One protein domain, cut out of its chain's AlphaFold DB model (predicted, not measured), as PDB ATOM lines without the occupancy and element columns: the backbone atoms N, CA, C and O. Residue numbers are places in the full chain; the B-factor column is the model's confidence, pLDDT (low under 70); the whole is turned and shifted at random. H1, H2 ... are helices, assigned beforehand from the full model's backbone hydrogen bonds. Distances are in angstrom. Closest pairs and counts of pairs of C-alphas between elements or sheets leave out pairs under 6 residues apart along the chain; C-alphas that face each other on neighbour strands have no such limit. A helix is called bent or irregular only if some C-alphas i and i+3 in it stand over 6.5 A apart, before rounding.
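Overview. This is residues 98 to 192 of the 192 residues of the protein "Acyl_transf_3 domain-containing protein" of Kluyvera genomosp. 3 (UniProt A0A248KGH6). Two long helices, H1 and H3, lie side by side running opposite ways, with the short helix H2 at the turn between them; a third long helix, H4, stands free across an open gap, roughly alongside this pair and touching no helix. After H4 a tail with no named element, residues 179 to 192, folds back toward the end where H1 and H2 meet. The printed part has 95 residues with four named helices, in the order H1, H2, H3, H4, and no named strand; the class is all helix. The whole is loose, with a radius of gyration of the C-alphas of 16.2 A, and only just flat, spanning 47 by 31 by 17 A.

Along the chain. H1 is residues 99 to 123, from C-alpha 99 at (1.676, 13.200, 15.109), and is 36.3 A long from first to last C-alpha. H2 is residues 125 to 130, 9.2 A long. H3 is residues 132 to 151, 27.2 A long; it is irregular, with C-alphas 134 and 137 7.1 A apart, and has a kink of 29 degrees near residue 139. H4 is residues 158 to 178, 29.9 A long, from C-alpha 158 at (6.364, -8.466, 20.630) to C-alpha 178 at (21.541, -15.994, -4.010).

Arrangement. H1 and H3 touch at a shallow tilt of 25 degrees, opposite ways; their closest C-alphas, those of Ala 117 and Phe 134, are 4.3 A apart. H1 touches H2 with residues 117 to 121 alone, at a steep tilt of 48 degrees, opposite ways; the closest C-alphas, those of Thr 121 and Ala 128, are 5.4 A apart. H2 and H3 only just touch, with 3 pairs of C-alphas within 8 A, and touch only at the corner by their link; the closest C-alphas, those of Ala 128 and Phe 134, are 5.5 A apart. H4 is apart from H1, from H2 and from H3. In H4 every backbone O i to N i+4 pair is within hydrogen-bond range; in H1 20 of 21 are, in H2 1 of 2 and in H3 13 of 16.

Size, cuts and confidence. The C-alphas farthest apart are those of Asp 98 and Arg 192, the chain's last residue, at 47.5 A. Residues 157 to 181, of which 158 to 178 belong to H4, stand free; the body without them spans 47 by 20 by 15 A. The printed part has no cut. The links from H1 to H2 and from H2 to H3 are tight, and the link from H3 to H4 is short. The mean pLDDT of the printed part is 75.7; residues 121 to 131 and 179 to 192 are under 70.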
ATOM      1  N   ASP A  98       0.909  17.921  13.991       91.88
ATOM      2  CA  ASP A  98       0.430  16.836  14.839       91.88
ATOM      3  C   ASP A  98       1.036  15.489  14.408       91.88
ATOM      4  O   ASP A  98       1.484  15.307  13.276       91.88
ATOM      5  N   LYS A  99       1.016  14.503  15.312       88.56
ATOM      6  CA  LYS A  99       1.676  13.200  15.109       88.56
ATOM      7  C   LYS A  99       1.275  12.518  13.793       88.56
ATOM      8  O   LYS A  99       2.114  11.860  13.179       88.56
ATOM      9  N   LYS A 100       0.011  12.654  13.363       88.12
ATOM     10  CA  LYS A 100      -0.482  12.034  12.124       88.12
ATOM     11  C   LYS A 100       0.058  12.750  10.893       88.12
ATOM     12  O   LYS A 100       0.557  12.080   9.991       88.12
ATOM     13  N   LEU A 101      -0.002  14.081  10.861       90.19
ATOM     14  CA  LEU A 101       0.520  14.853   9.738       90.19
ATOM     15  C   LEU A 101       2.043  14.732   9.632       90.19
ATOM     16  O   LEU A 101       2.547  14.524   8.533       90.19
ATOM     17  N   SER A 102       2.779  14.752  10.747       88.69
ATOM     18  CA  SER A 102       4.234  14.537  10.741       88.69
ATOM     19  C   SER A 102       4.608  13.157  10.193       88.69
ATOM     20  O   SER A 102       5.551  13.038   9.413       88.69
ATOM     21  N   PHE A 103       3.854  12.112  10.555       88.56
ATOM     22  CA  PHE A 103       4.045  10.767  10.009       88.56
ATOM     23  C   PHE A 103       3.752  10.712   8.501       88.56
ATOM     24  O   PHE A 103       4.532  10.137   7.745       88.56
ATOM     25  N   LEU A 104       2.670  11.355   8.052       89.94
ATOM     26  CA  LEU A 104       2.279  11.381   6.640       89.94
ATOM     27  C   LEU A 104       3.267  12.180   5.778       89.94
ATOM     28  O   LEU A 104       3.618  11.727   4.692       89.94
ATOM     29  N   LEU A 105       3.761  13.319   6.272       89.31
ATOM     30  CA  LEU A 105       4.786  14.129   5.605       89.31
ATOM     31  C   LEU A 105       6.120  13.387   5.500       89.31
ATOM     32  O   LEU A 105       6.746  13.387   4.447       89.31
ATOM     33  N   MET A 106       6.556  12.716   6.569       88.00
ATOM     34  CA  MET A 106       7.763  11.892   6.494       88.00
ATOM     35  C   MET A 106       7.565  10.722   5.511       88.00
ATOM     36  O   MET A 106       8.459  10.405   4.725       88.00
ATOM     37  N   GLY A 107       6.369  10.122   5.508       88.75
ATOM     38  CA  GLY A 107       5.955   9.069   4.582       88.75
ATOM     39  C   GLY A 107       6.040   9.505   3.124       88.75
ATOM     40  O   GLY A 107       6.650   8.817   2.307       88.75
ATOM     41  N   SER A 108       5.482  10.674   2.808       88.62
ATOM     42  CA  SER A 108       5.488  11.223   1.453       88.62
ATOM     43  C   SER A 108       6.895  11.584   0.982       88.62
ATOM     44  O   SER A 108       7.246  11.248  -0.146       88.62
ATOM     45  N   VAL A 109       7.730  12.179   1.842       87.31
ATOM     46  CA  VAL A 109       9.139  12.472   1.522       87.31
ATOM     47  C   VAL A 109       9.912  11.183   1.247       87.31
ATOM     48  O   VAL A 109      10.644  11.103   0.264       87.31
ATOM     49  N   THR A 110       9.705  10.148   2.064       87.50
ATOM     50  CA  THR A 110      10.366   8.846   1.886       87.50
ATOM     51  C   THR A 110       9.963   8.200   0.566       87.50
ATOM     52  O   THR A 110      10.822   7.746  -0.185       87.50
ATOM     53  N   LEU A 111       8.663   8.202   0.256       87.75
ATOM     54  CA  LEU A 111       8.134   7.640  -0.983       87.75
ATOM     55  C   LEU A 111       8.620   8.414  -2.213       87.75
ATOM     56  O   LEU A 111       8.968   7.804  -3.219       87.75
ATOM     57  N   LEU A 112       8.689   9.745  -2.125       87.69
ATOM     58  CA  LEU A 112       9.227  10.591  -3.185       87.69
ATOM     59  C   LEU A 112      10.710  10.284  -3.433       87.69
ATOM     60  O   LEU A 112      11.103  10.070  -4.577       87.69
ATOM     61  N   CYS A 113      11.522  10.196  -2.375       84.31
ATOM     62  CA  CYS A 113      12.926   9.797  -2.485       84.31
ATOM     63  C   CYS A 113      13.077   8.392  -3.083       84.31
ATOM     64  O   CYS A 113      13.946   8.185  -3.924       84.31
ATOM     65  N   PHE A 114      12.215   7.444  -2.703       84.56
ATOM     66  CA  PHE A 114      12.211   6.095  -3.270       84.56
ATOM     67  C   PHE A 114      11.837   6.094  -4.758       84.56
ATOM     68  O   PHE A 114      12.492   5.429  -5.553       84.56
ATOM     69  N   ALA A 115      10.829   6.868  -5.167       85.50
ATOM     70  CA  ALA A 115      10.447   6.992  -6.572       85.50
ATOM     71  C   ALA A 115      11.579   7.602  -7.415       85.50
ATOM     72  O   ALA A 115      11.875   7.112  -8.504       85.50
ATOM     73  N   ILE A 116      12.256   8.624  -6.881       82.62
ATOM     74  CA  ILE A 116      13.437   9.231  -7.507       82.62
ATOM     75  C   ILE A 116      14.585   8.213  -7.597       82.62
ATOM     76  O   ILE A 116      15.225   8.123  -8.640       82.62
ATOM     77  N   ALA A 117      14.817   7.408  -6.554       80.12
ATOM     78  CA  ALA A 117      15.787   6.306  -6.552       80.12
ATOM     79  C   ALA A 117      15.483   5.252  -7.618       80.12
ATOM     80  O   ALA A 117      16.354   4.914  -8.421       80.12
ATOM     81  N   ALA A 118      14.240   4.779  -7.677       79.56
ATOM     82  CA  ALA A 118      13.805   3.786  -8.648       79.56
ATOM     83  C   ALA A 118      13.952   4.298 -10.092       79.56
ATOM     84  O   ALA A 118      14.495   3.599 -10.945       79.56
ATOM     85  N   ALA A 119      13.543   5.543 -10.360       79.88
ATOM     86  CA  ALA A 119      13.694   6.160 -11.677       79.88
ATOM     87  C   ALA A 119      15.168   6.417 -12.041       79.88
ATOM     88  O   ALA A 119      15.600   6.113 -13.153       79.88
ATOM     89  N   GLY A 120      15.953   6.937 -11.092       71.81
ATOM     90  CA  GLY A 120      17.369   7.256 -11.277       71.81
ATOM     91  C   GLY A 120      18.228   6.027 -11.547       71.81
ATOM     92  O   GLY A 120      19.177   6.106 -12.316       71.81
ATOM     93  N   THR A 121      17.858   4.873 -11.000       68.31
ATOM     94  CA  THR A 121      18.572   3.612 -11.243       68.31
ATOM     95  C   THR A 121      18.484   3.175 -12.701       68.31
ATOM     96  O   THR A 121      19.466   2.707 -13.266       68.31
ATOM     97  N   LEU A 122      17.318   3.353 -13.324       67.62
ATOM     98  CA  LEU A 122      17.085   2.935 -14.706       67.62
ATOM     99  C   LEU A 122      17.738   3.877 -15.723       67.62
ATOM    100  O   LEU A 122      18.066   3.452 -16.827       67.62
ATOM    101  N   GLN A 123      17.900   5.153 -15.369       65.00
ATOM    102  CA  GLN A 123      18.385   6.179 -16.295       65.00
ATOM    103  C   GLN A 123      19.852   6.558 -16.074       65.00
ATOM    104  O   GLN A 123      20.560   6.837 -17.037       65.00
ATOM    105  N   ILE A 124      20.306   6.604 -14.819       65.56
ATOM    106  CA  ILE A 124      21.635   7.093 -14.431       65.56
ATOM    107  C   ILE A 124      22.174   6.253 -13.250       65.56
ATOM    108  O   ILE A 124      22.310   6.760 -12.129       65.56
ATOM    109  N   PRO A 125      22.499   4.964 -13.478       64.31
ATOM    110  CA  PRO A 125      22.880   4.025 -12.417       64.31
ATOM    111  C   PRO A 125      24.107   4.480 -11.611       64.31
ATOM    112  O   PRO A 125      24.183   4.241 -10.408       64.31
ATOM    113  N   HIS A 126      25.034   5.208 -12.243       64.75
ATOM    114  CA  HIS A 126      26.224   5.755 -11.585       64.75
ATOM    115  C   HIS A 126      25.878   6.794 -10.504       64.75
ATOM    116  O   HIS A 126      26.303   6.688  -9.353       64.75
ATOM    117  N   SER A 127      25.011   7.751 -10.838       63.28
ATOM    118  CA  SER A 127      24.526   8.784  -9.914       63.28
ATOM    119  C   SER A 127      23.634   8.209  -8.817       63.28
ATOM    120  O   SER A 127      23.729   8.630  -7.663       63.28
ATOM    121  N   ALA A 128      22.789   7.232  -9.167       61.16
ATOM    122  CA  ALA A 128      21.894   6.555  -8.231       61.16
ATOM    123  C   ALA A 128      22.651   5.840  -7.102       61.16
ATOM    124  O   ALA A 128      22.149   5.732  -5.983       61.16
ATOM    125  N   TRP A 129      23.877   5.387  -7.377       62.91
ATOM    126  CA  TRP A 129      24.673   4.645  -6.410       62.91
ATOM    127  C   TRP A 129      25.288   5.529  -5.321       62.91
ATOM    128  O   TRP A 129      25.204   5.178  -4.140       62.91
ATOM    129  N   PHE A 130      25.882   6.661  -5.716       58.97
ATOM    130  CA  PHE A 130      26.696   7.514  -4.844       58.97
ATOM    131  C   PHE A 130      25.937   8.693  -4.223       58.97
ATOM    132  O   PHE A 130      26.290   9.149  -3.132       58.97
ATOM    133  N   LEU A 131      24.918   9.230  -4.900       68.50
ATOM    134  CA  LEU A 131      24.287  10.467  -4.450       68.50
ATOM    135  C   LEU A 131      23.234  10.214  -3.364       68.50
ATOM    136  O   LEU A 131      22.301   9.423  -3.503       68.50
ATOM    137  N   THR A 132      23.356  10.996  -2.295       73.00
ATOM    138  CA  THR A 132      22.478  11.047  -1.119       73.00
ATOM    139  C   THR A 132      20.976  11.040  -1.432       73.00
ATOM    140  O   THR A 132      20.276  10.249  -0.802       73.00
ATOM    141  N   PRO A 133      20.427  11.830  -2.383       70.12
ATOM    142  CA  PRO A 133      18.985  11.833  -2.660       70.12
ATOM    143  C   PRO A 133      18.406  10.467  -3.060       70.12
ATOM    144  O   PRO A 133      17.261  10.184  -2.717       70.12
ATOM    145  N   PHE A 134      19.185   9.606  -3.724       71.19
ATOM    146  CA  PHE A 134      18.726   8.276  -4.139       71.19
ATOM    147  C   PHE A 134      18.833   7.224  -3.023       71.19
ATOM    148  O   PHE A 134      18.222   6.164  -3.111       71.19
ATOM    149  N   ARG A 135      19.574   7.520  -1.948       73.50
ATOM    150  CA  ARG A 135      19.757   6.647  -0.772       73.50
ATOM    151  C   ARG A 135      18.973   7.113   0.450       73.50
ATOM    152  O   ARG A 135      18.718   6.335   1.363       73.50
ATOM    153  N   ALA A 136      18.572   8.382   0.472       78.69
ATOM    154  CA  ALA A 136      17.941   9.014   1.626       78.69
ATOM    155  C   ALA A 136      16.667   8.288   2.091       78.69
ATOM    156  O   ALA A 136      16.359   8.306   3.281       78.69
ATOM    157  N   TRP A 137      15.955   7.608   1.182       81.25
ATOM    158  CA  TRP A 137      14.758   6.835   1.516       81.25
ATOM    159  C   TRP A 137      15.033   5.690   2.506       81.25
ATOM    160  O   TRP A 137      14.166   5.407   3.323       81.25
ATOM    161  N   GLU A 138      16.223   5.076   2.501       83.06
ATOM    162  CA  GLU A 138      16.586   3.997   3.437       83.06
ATOM    163  C   GLU A 138      16.656   4.536   4.876       83.06
ATOM    164  O   GLU A 138      16.082   3.973   5.814       83.06
ATOM    165  N   LEU A 139      17.299   5.696   5.038       83.31
ATOM    166  CA  LEU A 139      17.430   6.383   6.322       83.31
ATOM    167  C   LEU A 139      16.083   6.948   6.796       83.31
ATOM    168  O   LEU A 139      15.748   6.842   7.980       83.31
ATOM    169  N   PHE A 140      15.272   7.497   5.885       84.75
ATOM    170  CA  PHE A 140      13.926   7.964   6.221       84.75
ATOM    171  C   PHE A 140      12.961   6.822   6.551       84.75
ATOM    172  O   PHE A 140      12.154   6.974   7.466       84.75
ATOM    173  N   ALA A 141      13.074   5.661   5.902       85.69
ATOM    174  CA  ALA A 141      12.300   4.474   6.254       85.69
ATOM    175  C   ALA A 141      12.607   4.011   7.688       85.69
ATOM    176  O   ALA A 141      11.689   3.727   8.461       85.69
ATOM    177  N   GLY A 142      13.884   4.024   8.091       83.62
ATOM    178  CA  GLY A 142      14.278   3.782   9.482       83.62
ATOM    179  C   GLY A 142      13.691   4.811  10.456       83.62
ATOM    180  O   GLY A 142      13.150   4.447  11.504       83.62
ATOM    181  N   ALA A 143      13.724   6.098  10.096       84.88
ATOM    182  CA  ALA A 143      13.123   7.162  10.900       84.88
ATOM    183  C   ALA A 143      11.595   7.002  11.036       84.88
ATOM    184  O   ALA A 143      11.055   7.168  12.132       84.88
ATOM    185  N   LEU A 144      10.906   6.620   9.958       86.75
ATOM    186  CA  LEU A 144       9.472   6.326   9.947       86.75
ATOM    187  C   LEU A 144       9.108   5.172  10.869       86.75
ATOM    188  O   LEU A 144       8.119   5.275  11.591       86.75
ATOM    189  N   LEU A 145       9.900   4.099  10.888       86.06
ATOM    190  CA  LEU A 145       9.691   2.984  11.812       86.06
ATOM    191  C   LEU A 145       9.830   3.433  13.274       86.06
ATOM    192  O   LEU A 145       8.990   3.088  14.105       86.06
ATOM    193  N   GLY A 146      10.827   4.267  13.586       84.25
ATOM    194  CA  GLY A 146      10.977   4.856  14.923       84.25
ATOM    195  C   GLY A 146       9.812   5.777  15.311       84.25
ATOM    196  O   GLY A 146       9.309   5.726  16.439       84.25
ATOM    197  N   MET A 147       9.320   6.584  14.368       85.06
ATOM    198  CA  MET A 147       8.126   7.414  14.563       85.06
ATOM    199  C   MET A 147       6.868   6.564  14.745       85.06
ATOM    200  O   MET A 147       6.064   6.855  15.625       85.06
ATOM    201  N   ALA A 148       6.701   5.492  13.969       86.62
ATOM    202  CA  ALA A 148       5.584   4.568  14.117       86.62
ATOM    203  C   ALA A 148       5.584   3.939  15.514       86.62
ATOM    204  O   ALA A 148       4.551   3.943  16.181       86.62
ATOM    205  N   HIS A 149       6.745   3.481  15.995       85.94
ATOM    206  CA  HIS A 149       6.861   2.888  17.324       85.94
ATOM    207  C   HIS A 149       6.496   3.883  18.440       85.94
ATOM    208  O   HIS A 149       5.789   3.524  19.384       85.94
ATOM    209  N   THR A 150       6.941   5.135  18.334       84.50
ATOM    210  CA  THR A 150       6.712   6.162  19.366       84.50
ATOM    211  C   THR A 150       5.321   6.798  19.307       84.50
ATOM    212  O   THR A 150       4.752   7.136  20.345       84.50
ATOM    213  N   HIS A 151       4.747   6.980  18.115       84.62
ATOM    214  CA  HIS A 151       3.440   7.616  17.935       84.62
ATOM    215  C   HIS A 151       2.272   6.626  17.958       84.62
ATOM    216  O   HIS A 151       1.184   7.007  18.390       84.62
ATOM    217  N   PHE A 152       2.494   5.374  17.546       84.38
ATOM    218  CA  PHE A 152       1.467   4.334  17.435       84.38
ATOM    219  C   PHE A 152       1.913   3.012  18.091       84.38
ATOM    220  O   PHE A 152       1.925   1.971  17.431       84.38
ATOM    221  N   PRO A 153       2.242   3.000  19.399       81.06
ATOM    222  CA  PRO A 153       2.758   1.805  20.075       81.06
ATOM    223  C   PRO A 153       1.778   0.621  20.052       81.06
ATOM    224  O   PRO A 153       2.211  -0.523  20.041       81.06
ATOM    225  N   ALA A 154       0.467   0.878  19.973       78.31
ATOM    226  CA  ALA A 154      -0.562  -0.160  19.873       78.31
ATOM    227  C   ALA A 154      -0.505  -0.984  18.567       78.31
ATOM    228  O   ALA A 154      -1.106  -2.051  18.497       78.31
ATOM    229  N   ALA A 155       0.205  -0.504  17.539       75.44
ATOM    230  CA  ALA A 155       0.423  -1.241  16.293       75.44
ATOM    231  C   ALA A 155       1.571  -2.268  16.386       75.44
ATOM    232  O   ALA A 155       1.751  -3.069  15.468       75.44
ATOM    233  N   PHE A 156       2.344  -2.245  17.476       76.62
ATOM    234  CA  PHE A 156       3.503  -3.106  17.690       76.62
ATOM    235  C   PHE A 156       3.174  -4.182  18.723       76.62
ATOM    236  O   PHE A 156       2.548  -3.926  19.751       76.62
ATOM    237  N   SER A 157       3.576  -5.413  18.429       79.12
ATOM    238  CA  SER A 157       3.317  -6.583  19.265       79.12
ATOM    239  C   SER A 157       4.567  -7.436  19.265       79.12
ATOM    240  O   SER A 157       5.014  -7.876  18.207       79.12
ATOM    241  N   THR A 158       5.102  -7.728  20.451       76.44
ATOM    242  CA  THR A 158       6.364  -8.466  20.630       76.44
ATOM    243  C   THR A 158       6.404  -9.782  19.854       76.44
ATOM    244  O   THR A 158       7.434 -10.133  19.290       76.44
ATOM    245  N   LYS A 159       5.276 -10.495  19.750       78.06
ATOM    246  CA  LYS A 159       5.194 -11.739  18.965       78.06
ATOM    247  C   LYS A 159       5.307 -11.493  17.457       78.06
ATOM    248  O   LYS A 159       6.023 -12.215  16.771       78.06
ATOM    249  N   VAL A 160       4.609 -10.479  16.949       79.62
ATOM    250  CA  VAL A 160       4.601 -10.134  15.519       79.62
ATOM    251  C   VAL A 160       5.943  -9.527  15.107       79.62
ATOM    252  O   VAL A 160       6.449  -9.827  14.030       79.62
ATOM    253  N   ASP A 161       6.558  -8.726  15.972       78.69
ATOM    254  CA  ASP A 161       7.828  -8.058  15.684       78.69
ATOM    255  C   ASP A 161       9.020  -9.026  15.745       78.69
ATOM    256  O   ASP A 161       9.927  -8.933  14.915       78.69
ATOM    257  N   ASN A 162       8.969 -10.037  16.620       82.75
ATOM    258  CA  ASN A 162       9.922 -11.150  16.590       82.75
ATOM    259  C   ASN A 162       9.821 -11.937  15.277       82.75
ATOM    260  O   ASN A 162      10.844 -12.248  14.670       82.75
ATOM    261  N   LEU A 163       8.602 -12.210  14.794       85.69
ATOM    262  CA  LEU A 163       8.405 -12.901  13.518       85.69
ATOM    263  C   LEU A 163       8.934 -12.070  12.338       85.69
ATOM    264  O   LEU A 163       9.676 -12.596  11.513       85.69
ATOM    265  N   LYS A 164       8.624 -10.766  12.289       83.69
ATOM    266  CA  LYS A 164       9.172  -9.844  11.277       83.69
ATOM    267  C   LYS A 164      10.702  -9.823  11.294       83.69
ATOM    268  O   LYS A 164      11.317  -9.813  10.233       83.69
ATOM    269  N   SER A 165      11.312  -9.852  12.480       81.38
ATOM    270  CA  SER A 165      12.772  -9.850  12.635       81.38
ATOM    271  C   SER A 165      13.401 -11.138  12.104       81.38
ATOM    272  O   SER A 165      14.373 -11.076  11.357       81.38
ATOM    273  N   VAL A 166      12.815 -12.301  12.413       88.81
ATOM    274  CA  VAL A 166      13.269 -13.594  11.873       88.81
ATOM    275  C   VAL A 166      13.127 -13.629  10.353       88.81
ATOM    276  O   VAL A 166      14.070 -14.011   9.665       88.81
ATOM    277  N   VAL A 167      11.992 -13.174   9.815       89.12
ATOM    278  CA  VAL A 167      11.786 -13.069   8.361       89.12
ATOM    279  C   VAL A 167      12.829 -12.146   7.727       89.12
ATOM    280  O   VAL A 167      13.401 -12.495   6.702       89.12
ATOM    281  N   GLY A 168      13.134 -11.006   8.354       82.75
ATOM    282  CA  GLY A 168      14.179 -10.092   7.892       82.75
ATOM    283  C   GLY A 168      15.562 -10.745   7.844       82.75
ATOM    284  O   GLY A 168      16.254 -10.639   6.835       82.75
ATOM    285  N   VAL A 169      15.949 -11.480   8.891       85.56
ATOM    286  CA  VAL A 169      17.223 -12.220   8.928       85.56
ATOM    287  C   VAL A 169      17.270 -13.295   7.841       85.56
ATOM    288  O   VAL A 169      18.285 -13.426   7.159       85.56
ATOM    289  N   LEU A 170      16.172 -14.025   7.634       89.38
ATOM    290  CA  LEU A 170      16.076 -15.029   6.574       89.38
ATOM    291  C   LEU A 170      16.192 -14.403   5.179       89.38
ATOM    292  O   LEU A 170      16.860 -14.971   4.323       89.38
ATOM    293  N   LEU A 171      15.600 -13.227   4.954       84.88
ATOM    294  CA  LEU A 171      15.727 -12.497   3.691       84.88
ATOM    295  C   LEU A 171      17.159 -12.003   3.454       84.88
ATOM    296  O   LEU A 171      17.656 -12.125   2.340       84.88
ATOM    297  N   ILE A 172      17.843 -11.501   4.487       84.25
ATOM    298  CA  ILE A 172      19.257 -11.106   4.382       84.25
ATOM    299  C   ILE A 172      20.124 -12.325   4.052       84.25
ATOM    300  O   ILE A 172      20.958 -12.255   3.150       84.25
ATOM    301  N   ALA A 173      19.904 -13.453   4.737       85.12
ATOM    302  CA  ALA A 173      20.609 -14.702   4.463       85.12
ATOM    303  C   ALA A 173      20.330 -15.208   3.039       85.12
ATOM    304  O   ALA A 173      21.247 -15.643   2.348       85.12
ATOM    305  N   TRP A 174      19.087 -15.092   2.570       85.62
ATOM    306  CA  TRP A 174      18.717 -15.422   1.198       85.62
ATOM    307  C   TRP A 174      19.457 -14.538   0.192       85.62
ATOM    308  O   TRP A 174      20.091 -15.047  -0.725       85.62
ATOM    309  N   CYS A 175      19.451 -13.217   0.375       78.31
ATOM    310  CA  CYS A 175      20.212 -12.319  -0.487       78.31
ATOM    311  C   CYS A 175      21.704 -12.673  -0.496       78.31
ATOM    312  O   CYS A 175      22.283 -12.769  -1.567       78.31
ATOM    313  N   ALA A 176      22.311 -12.953   0.659       76.81
ATOM    314  CA  ALA A 176      23.729 -13.304   0.739       76.81
ATOM    315  C   ALA A 176      24.094 -14.612   0.008       76.81
ATOM    316  O   ALA A 176      25.220 -14.749  -0.458       76.81
ATOM    317  N   LEU A 177      23.164 -15.568  -0.083       81.19
ATOM    318  CA  LEU A 177      23.391 -16.857  -0.744       81.19
ATOM    319  C   LEU A 177      23.034 -16.848  -2.237       81.19
ATOM    320  O   LEU A 177      23.573 -17.657  -2.987       81.19
ATOM    321  N   PHE A 178      22.115 -15.975  -2.660       76.06
ATOM    322  CA  PHE A 178      21.541 -15.994  -4.010       76.06
ATOM    323  C   PHE A 178      21.850 -14.752  -4.859       76.06
ATOM    324  O   PHE A 178      21.601 -14.789  -6.063       76.06
ATOM    325  N   TYR A 179      22.354 -13.656  -4.278       65.00
ATOM    326  CA  TYR A 179      22.782 -12.481  -5.045       65.00
ATOM    327  C   TYR A 179      24.258 -12.611  -5.420       65.00
ATOM    328  O   TYR A 179      25.114 -12.824  -4.566       65.00
ATOM    329  N   ASP A 180      24.542 -12.428  -6.706       58.69
ATOM    330  CA  ASP A 180      25.883 -12.450  -7.299       58.69
ATOM    331  C   ASP A 180      26.164 -11.105  -8.011       58.69
ATOM    332  O   ASP A 180      25.276 -10.253  -8.131       58.69
ATOM    333  N   ALA A 181      27.372 -10.890  -8.532       54.56
ATOM    334  CA  ALA A 181      27.786  -9.667  -9.234       54.56
ATOM    335  C   ALA A 181      26.917  -9.315 -10.465       54.56
ATOM    336  O   ALA A 181      27.011  -8.210 -10.994       54.56
ATOM    337  N   GLN A 182      26.051 -10.229 -10.917       52.97
ATOM    338  CA  GLN A 182      25.100 -10.008 -12.013       52.97
ATOM    339  C   GLN A 182      23.720  -9.490 -11.573       52.97
ATOM    340  O   GLN A 182      22.854  -9.254 -12.420       52.97
ATOM    341  N   THR A 183      23.477  -9.316 -10.272       57.09
ATOM    342  CA  THR A 183      22.185  -8.834  -9.761       57.09
ATOM    343  C   THR A 183      22.147  -7.304  -9.751       57.09
ATOM    344  O   THR A 183      22.857  -6.658  -8.986       57.09
ATOM    345  N   SER A 184      21.311  -6.707 -10.604       53.56
ATOM    346  CA  SER A 184      21.126  -5.252 -10.682       53.56
ATOM    347  C   SER A 184      20.423  -4.707  -9.427       53.56
ATOM    348  O   SER A 184      19.412  -5.255  -8.988       53.56
ATOM    349  N   PHE A 185      20.936  -3.613  -8.852       49.12
ATOM    350  CA  PHE A 185      20.356  -2.955  -7.675       49.12
ATOM    351  C   PHE A 185      20.160  -1.447  -7.916       49.12
ATOM    352  O   PHE A 185      21.104  -0.816  -8.396       49.12
ATOM    353  N   PRO A 186      19.009  -0.839  -7.540       47.09
ATOM    354  CA  PRO A 186      17.766  -1.392  -6.999       47.09
ATOM    355  C   PRO A 186      16.689  -1.551  -8.099       47.09
ATOM    356  O   PRO A 186      16.120  -0.573  -8.582       47.09
ATOM    357  N   GLY A 187      16.367  -2.790  -8.483       42.41
ATOM    358  CA  GLY A 187      15.244  -3.084  -9.382       42.41
ATOM    359  C   GLY A 187      15.348  -4.432 -10.100       42.41
ATOM    360  O   GLY A 187      16.436  -4.881 -10.449       42.41
ATOM    361  N   LEU A 188      14.191  -5.064 -10.339       40.06
ATOM    362  CA  LEU A 188      14.022  -6.251 -11.188       40.06
ATOM    363  C   LEU A 188      14.346  -5.896 -12.644       40.06
ATOM    364  O   LEU A 188      13.455  -5.564 -13.422       40.06
ATOM    365  N   GLY A 189      15.614  -5.944 -13.029       37.56
ATOM    366  CA  GLY A 189      15.957  -5.701 -14.422       37.56
ATOM    367  C   GLY A 189      17.444  -5.660 -14.691       37.56
ATOM    368  O   GLY A 189      18.095  -4.666 -14.398       37.56
ATOM    369  N   ARG A 190      17.925  -6.720 -15.350       33.22
ATOM    370  CA  ARG A 190      19.088  -6.696 -16.243       33.22
ATOM    371  C   ARG A 190      19.079  -5.401 -17.066       33.22
ATOM    372  O   ARG A 190      18.214  -5.246 -17.927       33.22
ATOM    373  N   CYS A 191      20.076  -4.544 -16.889       33.44
ATOM    374  CA  CYS A 191      20.558  -3.729 -18.001       33.44
ATOM    375  C   CYS A 191      21.640  -4.545 -18.720       33.44
ATOM    376  O   CYS A 191      22.508  -5.121 -18.068       33.44
ATOM    377  N   ARG A 192      21.461  -4.689 -20.037       33.03
ATOM    378  CA  ARG A 192      22.328  -5.434 -20.960       33.03
ATOM    379  C   ARG A 192      23.775  -4.970 -20.918       33.03
ATOM    380  O   ARG A 192      23.971  -3.748 -20.749       33.03
TER     381      ARG A 192